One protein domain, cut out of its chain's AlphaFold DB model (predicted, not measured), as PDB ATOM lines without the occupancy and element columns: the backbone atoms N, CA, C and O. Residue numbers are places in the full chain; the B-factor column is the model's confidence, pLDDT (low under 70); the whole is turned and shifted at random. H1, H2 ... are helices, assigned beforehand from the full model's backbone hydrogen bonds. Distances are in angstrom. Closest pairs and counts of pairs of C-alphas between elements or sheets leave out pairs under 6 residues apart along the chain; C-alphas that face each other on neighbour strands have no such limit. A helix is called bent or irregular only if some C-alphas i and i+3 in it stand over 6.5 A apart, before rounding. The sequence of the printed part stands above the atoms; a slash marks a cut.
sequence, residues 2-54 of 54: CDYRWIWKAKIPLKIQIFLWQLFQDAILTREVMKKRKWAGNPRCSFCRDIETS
ATOM      1  N   CYS A   2     -17.753  65.854  22.725       57.06
ATOM      2  CA  CYS A   2     -16.296  65.722  22.779       57.06
ATOM      3  C   CYS A   2     -15.735  66.672  23.859       57.06
ATOM      4  O   CYS A   2     -15.896  67.890  23.759       57.06
ATOM      5  N   ASP A   3     -15.136  66.127  24.918       68.12
ATOM      6  CA  ASP A   3     -14.638  66.890  26.067       68.12
ATOM      7  C   ASP A   3     -13.356  67.670  25.732       68.12
ATOM      8  O   ASP A   3     -12.257  67.261  26.084       68.12
ATOM      9  N   TYR A   4     -13.463  68.856  25.134       73.12
ATOM     10  CA  TYR A   4     -12.328  69.753  24.825       73.12
ATOM     11  C   TYR A   4     -11.451  70.143  26.039       73.12
ATOM     12  O   TYR A   4     -10.393  70.749  25.883       73.12
ATOM     13  N   ARG A   5     -11.854  69.781  27.266       76.50
ATOM     14  CA  ARG A   5     -11.062  69.941  28.497       76.50
ATOM     15  C   ARG A   5      -9.725  69.194  28.435       76.50
ATOM     16  O   ARG A   5      -8.791  69.601  29.122       76.50
ATOM     17  N   TRP A   6      -9.610  68.134  27.627       83.00
ATOM     18  CA  TRP A   6      -8.341  67.412  27.458       83.00
ATOM     19  C   TRP A   6      -7.275  68.255  26.739       83.00
ATOM     20  O   TRP A   6      -6.095  68.124  27.054       83.00
ATOM     21  N   ILE A   7      -7.683  69.175  25.853       82.56
ATOM     22  CA  ILE A   7      -6.779  70.060  25.097       82.56
ATOM     23  C   ILE A   7      -5.980  70.943  26.061       82.56
ATOM     24  O   ILE A   7      -4.767  71.084  25.928       82.56
ATOM     25  N   TRP A   8      -6.656  71.472  27.080       82.25
ATOM     26  CA  TRP A   8      -6.065  72.332  28.108       82.25
ATOM     27  C   TRP A   8      -5.289  71.558  29.180       82.25
ATOM     28  O   TRP A   8      -4.439  72.130  29.857       82.25
ATOM     29  N   LYS A   9      -5.554  70.253  29.335       82.50
ATOM     30  CA  LYS A   9      -4.790  69.360  30.224       82.50
ATOM     31  C   LYS A   9      -3.497  68.846  29.587       82.50
ATOM     32  O   LYS A   9      -2.611  68.383  30.304       82.50
ATOM     33  N   ALA A  10      -3.381  68.895  28.263       83.62
ATOM     34  CA  ALA A  10      -2.194  68.443  27.555       83.62
ATOM     35  C   ALA A  10      -1.037  69.443  27.731       83.62
ATOM     36  O   ALA A  10      -1.220  70.650  27.577       83.62
ATOM     37  N   LYS A  11       0.177  68.942  28.010       83.94
ATOM     38  CA  LYS A  11       1.413  69.745  28.077       83.94
ATOM     39  C   LYS A  11       1.908  70.115  26.672       83.94
ATOM     40  O   LYS A  11       2.960  69.665  26.233       83.94
ATOM     41  N   ILE A  12       1.123  70.911  25.959       86.00
ATOM     42  CA  ILE A  12       1.458  71.466  24.645       86.00
ATOM     43  C   ILE A  12       1.502  72.994  24.722       86.00
ATOM     44  O   ILE A  12       0.814  73.587  25.554       86.00
ATOM     45  N   PRO A  13       2.289  73.652  23.855       91.19
ATOM     46  CA  PRO A  13       2.302  75.103  23.757       91.19
ATOM     47  C   PRO A  13       0.896  75.674  23.537       91.19
ATOM     48  O   PRO A  13       0.117  75.140  22.744       91.19
ATOM     49  N   LEU A  14       0.616  76.820  24.163       86.62
ATOM     50  CA  LEU A  14      -0.682  77.508  24.118       86.62
ATOM     51  C   LEU A  14      -1.195  77.726  22.681       86.62
ATOM     52  O   LEU A  14      -2.380  77.583  22.397       86.62
ATOM     53  N   LYS A  15      -0.283  77.998  21.739       84.56
ATOM     54  CA  LYS A  15      -0.600  78.176  20.315       84.56
ATOM     55  C   LYS A  15      -1.240  76.930  19.686       84.56
ATOM     56  O   LYS A  15      -2.164  77.057  18.889       84.56
ATOM     57  N   ILE A  16      -0.771  75.738  20.055       86.06
ATOM     58  CA  ILE A  16      -1.302  74.463  19.553       86.06
ATOM     59  C   ILE A  16      -2.646  74.154  20.219       86.06
ATOM     60  O   ILE A  16      -3.559  73.682  19.549       86.06
ATOM     61  N   GLN A  17      -2.805  74.477  21.506       87.56
ATOM     62  CA  GLN A  17      -4.083  74.324  22.212       87.56
ATOM     63  C   GLN A  17      -5.187  75.183  21.583       87.56
ATOM     64  O   GLN A  17      -6.283  74.685  21.335       87.56
ATOM     65  N   ILE A  18      -4.881  76.444  21.261       85.38
ATOM     66  CA  ILE A  18      -5.816  77.349  20.578       85.38
ATOM     67  C   ILE A  18      -6.167  76.810  19.185       85.38
ATOM     68  O   ILE A  18      -7.343  76.777  18.830       85.38
ATOM     69  N   PHE A  19      -5.179  76.323  18.427       83.88
ATOM     70  CA  PHE A  19      -5.415  75.727  17.111       83.88
ATOM     71  C   PHE A  19      -6.306  74.476  17.183       83.88
ATOM     72  O   PHE A  19      -7.256  74.348  16.413       83.88
ATOM     73  N   LEU A  20      -6.053  73.577  18.138       84.25
ATOM     74  CA  LEU A  20      -6.888  72.397  18.378       84.25
ATOM     75  C   LEU A  20      -8.305  72.793  18.798       84.25
ATOM     76  O   LEU A  20      -9.272  72.226  18.303       84.25
ATOM     77  N   TRP A  21      -8.459  73.789  19.669       82.88
ATOM     78  CA  TRP A  21      -9.778  74.292  20.040       82.88
ATOM     79  C   TRP A  21     -10.533  74.860  18.826       82.88
ATOM     80  O   TRP A  21     -11.701  74.532  18.631       82.88
ATOM     81  N   GLN A  22      -9.860  75.614  17.952       79.56
ATOM     82  CA  GLN A  22     -10.432  76.096  16.689       79.56
ATOM     83  C   GLN A  22     -10.781  74.954  15.712       79.56
ATOM     84  O   GLN A  22     -11.812  75.043  15.042       79.56
ATOM     85  N   LEU A  23      -9.979  73.878  15.656       79.12
ATOM     86  CA  LEU A  23     -10.306  72.639  14.925       79.12
ATOM     87  C   LEU A  23     -11.610  72.028  15.442       79.12
ATOM     88  O   LEU A  23     -12.514  71.767  14.656       79.12
ATOM     89  N   PHE A  24     -11.728  71.840  16.758       75.12
ATOM     90  CA  PHE A  24     -12.901  71.213  17.375       75.12
ATOM     91  C   PHE A  24     -14.183  72.036  17.261       75.12
ATOM     92  O   PHE A  24     -15.271  71.473  17.334       75.12
ATOM     93  N   GLN A  25     -14.076  73.355  17.121       73.75
ATOM     94  CA  GLN A  25     -15.231  74.228  16.901       73.75
ATOM     95  C   GLN A  25     -15.668  74.289  15.427       73.75
ATOM     96  O   GLN A  25     -16.488  75.146  15.090       73.75
ATOM     97  N   ASP A  26     -15.087  73.466  14.536       65.75
ATOM     98  CA  ASP A  26     -15.236  73.608  13.080       65.75
ATOM     99  C   ASP A  26     -15.028  75.078  12.654       65.75
ATOM    100  O   ASP A  26     -15.687  75.608  11.761       65.75
ATOM    101  N   ALA A  27     -14.165  75.805  13.375       61.41
ATOM    102  CA  ALA A  27     -13.883  77.217  13.138       61.41
ATOM    103  C   ALA A  27     -12.721  77.387  12.159       61.41
ATOM    104  O   ALA A  27     -12.489  78.480  11.642       61.41
ATOM    105  N   ILE A  28     -12.000  76.301  11.881       62.25
ATOM    106  CA  ILE A  28     -11.045  76.277  10.790       62.25
ATOM    107  C   ILE A  28     -11.826  76.226   9.495       62.25
ATOM    108  O   ILE A  28     -12.645  75.337   9.267       62.25
ATOM    109  N   LEU A  29     -11.540  77.224   8.663       58.44
ATOM    110  CA  LEU A  29     -12.061  77.435   7.321       58.44
ATOM    111  C   LEU A  29     -11.585  76.319   6.379       58.44
ATOM    112  O   LEU A  29     -10.869  76.553   5.409       58.44
ATOM    113  N   THR A  30     -11.966  75.080   6.667       62.09
ATOM    114  CA  THR A  30     -12.004  74.034   5.656       62.09
ATOM    115  C   THR A  30     -13.137  74.374   4.687       62.09
ATOM    116  O   THR A  30     -14.179  74.916   5.072       62.09
ATOM    117  N   ARG A  31     -12.916  74.121   3.394       58.78
ATOM    118  CA  ARG A  31     -13.870  74.449   2.319       58.78
ATOM    119  C   ARG A  31     -15.253  73.843   2.560       58.78
ATOM    120  O   ARG A  31     -16.255  74.514   2.333       58.78
ATOM    121  N   GLU A  32     -15.290  72.660   3.161       60.72
ATOM    122  CA  GLU A  32     -16.500  71.961   3.600       60.72
ATOM    123  C   GLU A  32     -17.328  72.754   4.623       60.72
ATOM    124  O   GLU A  32     -18.552  72.850   4.507       60.72
ATOM    125  N   VAL A  33     -16.684  73.386   5.608       65.06
ATOM    126  CA  VAL A  33     -17.376  74.238   6.586       65.06
ATOM    127  C   VAL A  33     -17.878  75.523   5.927       65.06
ATOM    128  O   VAL A  33     -18.999  75.952   6.206       65.06
ATOM    129  N   MET A  34     -17.103  76.125   5.021       64.06
ATOM    130  CA  MET A  34     -17.542  77.305   4.258       64.06
ATOM    131  C   MET A  34     -18.753  76.997   3.365       64.06
ATOM    132  O   MET A  34     -19.705  77.783   3.333       64.06
ATOM    133  N   LYS A  35     -18.765  75.822   2.721       63.31
ATOM    134  CA  LYS A  35     -19.893  75.299   1.935       63.31
ATOM    135  C   LYS A  35     -21.137  75.108   2.810       63.31
ATOM    136  O   LYS A  35     -22.208  75.603   2.465       63.31
ATOM    137  N   LYS A  36     -20.992  74.496   3.994       65.56
ATOM    138  CA  LYS A  36     -22.088  74.345   4.976       65.56
ATOM    139  C   LYS A  36     -22.607  75.682   5.521       65.56
ATOM    140  O   LYS A  36     -23.801  75.809   5.778       65.56
ATOM    141  N   ARG A  37     -21.745  76.697   5.654       68.19
ATOM    142  CA  ARG A  37     -22.109  78.059   6.097       68.19
ATOM    143  C   ARG A  37     -22.687  78.949   4.985       68.19
ATOM    144  O   ARG A  37     -22.884  80.136   5.225       68.19
ATOM    145  N   LYS A  38     -22.974  78.405   3.791       62.75
ATOM    146  CA  LYS A  38     -23.461  79.157   2.613       62.75
ATOM    147  C   LYS A  38     -22.579  80.366   2.268       62.75
ATOM    148  O   LYS A  38     -23.078  81.414   1.860       62.75
ATOM    149  N   TRP A  39     -21.268  80.248   2.464       67.56
ATOM    150  CA  TRP A  39     -20.347  81.327   2.132       67.56
ATOM    151  C   TRP A  39     -20.304  81.528   0.610       67.56
ATOM    152  O   TRP A  39     -20.096  80.574  -0.132       67.56
ATOM    153  N   ALA A  40     -20.485  82.770   0.144       60.12
ATOM    154  CA  ALA A  40     -20.571  83.147  -1.275       60.12
ATOM    155  C   ALA A  40     -19.220  83.118  -2.027       60.12
ATOM    156  O   ALA A  40     -19.036  83.807  -3.029       60.12
ATOM    157  N   GLY A  41     -18.242  82.370  -1.515       64.94
ATOM    158  CA  GLY A  41     -16.937  82.214  -2.144       64.94
ATOM    159  C   GLY A  41     -16.987  81.299  -3.365       64.94
ATOM    160  O   GLY A  41     -17.897  80.491  -3.531       64.94
ATOM    161  N   ASN A  42     -15.979  81.424  -4.225       60.97
ATOM    162  CA  ASN A  42     -15.863  80.640  -5.451       60.97
ATOM    163  C   ASN A  42     -15.844  79.125  -5.124       60.97
ATOM    164  O   ASN A  42     -14.922  78.684  -4.434       60.97
ATOM    165  N   PRO A  43     -16.792  78.310  -5.630       62.59
ATOM    166  CA  PRO A  43     -16.860  76.864  -5.370       62.59
ATOM    167  C   PRO A  43     -15.776  76.060  -6.108       62.59
ATOM    168  O   PRO A  43     -15.808  74.831  -6.137       62.59
ATOM    169  N   ARG A  44     -14.825  76.745  -6.751       59.66
ATOM    170  CA  ARG A  44     -13.737  76.123  -7.499       59.66
ATOM    171  C   ARG A  44     -12.583  75.747  -6.577       59.66
ATOM    172  O   ARG A  44     -12.071  76.580  -5.819       59.66
ATOM    173  N   CYS A  45     -12.145  74.496  -6.669       62.03
ATOM    174  CA  CYS A  45     -10.929  73.988  -6.043       62.03
ATOM    175  C   CYS A  45      -9.730  74.872  -6.450       62.03
ATOM    176  O   CYS A  45      -9.500  75.090  -7.635       62.03
ATOM    177  N   SER A  46      -8.937  75.400  -5.506       64.56
ATOM    178  CA  SER A  46      -7.766  76.234  -5.872       64.56
ATOM    179  C   SER A  46      -6.625  75.432  -6.502       64.56
ATOM    180  O   SER A  46      -5.785  76.022  -7.176       64.56
ATOM    181  N   PHE A  47      -6.604  74.114  -6.302       63.81
ATOM    182  CA  PHE A  47      -5.598  73.210  -6.867       63.81
ATOM    183  C   PHE A  47      -6.022  72.660  -8.232       63.81
ATOM    184  O   PHE A  47      -5.234  72.623  -9.167       63.81
ATOM    185  N   CYS A  48      -7.291  72.282  -8.339       65.44
ATOM    186  CA  CYS A  48      -7.881  71.583  -9.470       65.44
ATOM    187  C   CYS A  48      -8.559  72.541 -10.465       65.44
ATOM    188  O   CYS A  48      -8.759  72.198 -11.618       65.44
ATOM    189  N   ARG A  49      -8.961  73.745 -10.022       61.25
ATOM    190  CA  ARG A  49      -9.874  74.684 -10.718       61.25
ATOM    191  C   ARG A  49     -11.260  74.121 -11.070       61.25
ATOM    192  O   ARG A  49     -12.116  74.894 -11.500       61.25
ATOM    193  N   ASP A  50     -11.504  72.845 -10.804       62.94
ATOM    194  CA  ASP A  50     -12.798  72.188 -10.944       62.94
ATOM    195  C   ASP A  50     -13.791  72.577  -9.846       62.94
ATOM    196  O   ASP A  50     -13.418  73.021  -8.753       62.94
ATOM    197  N   ILE A  51     -15.079  72.423 -10.158       63.75
ATOM    198  CA  ILE A  51     -16.173  72.593  -9.201       63.75
ATOM    199  C   ILE A  51     -16.133  71.410  -8.235       63.75
ATOM    200  O   ILE A  51     -16.260  70.257  -8.646       63.75
ATOM    201  N   GLU A  52     -15.955  71.714  -6.950       55.88
ATOM    202  CA  GLU A  52     -15.885  70.730  -5.869       55.88
ATOM    203  C   GLU A  52     -17.289  70.131  -5.638       55.88
ATOM    204  O   GLU A  52     -18.105  70.617  -4.840       55.88
ATOM    205  N   THR A  53     -17.605  69.110  -6.435       56.66
ATOM    206  CA  THR A  53     -18.828  68.312  -6.313       56.66
ATOM    207  C   THR A  53     -18.596  67.312  -5.185       56.66
ATOM    208  O   THR A  53     -17.577  66.628  -5.181       56.66
ATOM    209  N   SER A  54     -19.488  67.353  -4.192       52.59
ATOM    210  CA  SER A  54     -19.433  66.564  -2.952       52.59
ATOM    211  C   SER A  54     -19.344  65.064  -3.181       52.59
ATOM    212  O   SER A  54     -19.953  64.595  -4.166       52.59
TER     213      SER A  54
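This is residues 2 to 54 of the 54 residues of the protein "zf-RVT domain-containing protein" of Aegilops tauschii subsp. strangulata (UniProt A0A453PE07). This is a short chain of three helices strung out along a rod, with a helical corner at one end, where the small helix H1 packs on the longer helix H2, and a loop with no named element at the other end, where residues 37 to 54 run away from H3 and fold back. H3 sits between these two ends, touching neither H1 nor H2, and residues 10 to 15, at the turn from H1 into H2, stick out. The printed part has 53 residues with three named helices, H1, H2 and H3 in that order along the chain, and no named strand. The class is all helix, although 22 of the 53 printed residues, under half, are in named elements. The whole is only just extended, close to loose, with a radius of gyration of the C-alphas of 15.1 A, and its C-alphas span 42 by 20 by 17 A.

The first helix from the start of the printed part is H1, residues 5 to 9. A tight link of 4 residues joins it to H2, residues 14 to 24. H1 and H2 touch, with 4 pairs of C-alphas within 8 A. Their closest C-alphas are those of Ile 7 and Gln 17, 5.8 A apart, and the two helices are 10.1 A apart from centre to centre. Residues 10 to 15, of which 14 and 15 belong to H2, stand free: no C-alpha 8 or more residues away along the chain comes within 10 A of them. After H2 a short link of 6 residues leads to H3, residues 31 to 36. H2 and H3 are apart, although they follow each other in the chain, with no C-alpha of the one within 8 A of the other. H1 and H3 are apart too, with no C-alpha of the one within 8 A of the other. In H1, H2 and H3, every pair of a backbone O of residue i and N of residue i+4 is within hydrogen-bond range.

H1 runs from Arg 5, with its C-alpha at (-11.062, 69.941, 28.497), to Lys 9, and measures 6.5 A from first to last C-alpha. H2 is the longest helix, with 11 residues from Leu 14 to Phe 24. It is 15.3 A long from its first C-alpha, at (-0.682, 77.508, 24.118), to its last, at (-12.901, 71.213, 17.375). H3 has 6 residues, from Arg 31 to Lys 36, and is 8.6 A from first to last C-alpha; C-alpha 36 is at (-22.088, 74.345, 4.976). No helix is bent or irregular. The printed part ends at Ser 54, whose C-alpha is at (-19.433, 66.564, -2.952).

The outline is a rod, and the two C-alphas farthest apart are those of Lys 9 and Asp 50, 42.0 A apart. The first and last printed C-alphas, those of Cys 2 and Ser 54, are 25.9 A apart. The printed part runs from residue 2 to residue 54, the chain's last residue, and has no cut. Neither of the two links between named helices is long. Residues 37 to 54 are a stretch of 18 residues with no named element, and their C-alphas lie 12 to 21 A from the mean of all C-alphas. The mean pLDDT of the printed part is 70.6, and 31 residues are under 70, namely residues 2 to 3 and residues 26 to 54. The low stretch takes in H3, which has a mean pLDDT of 63, while H1 has 81 and H2 has 83 in this predicted model.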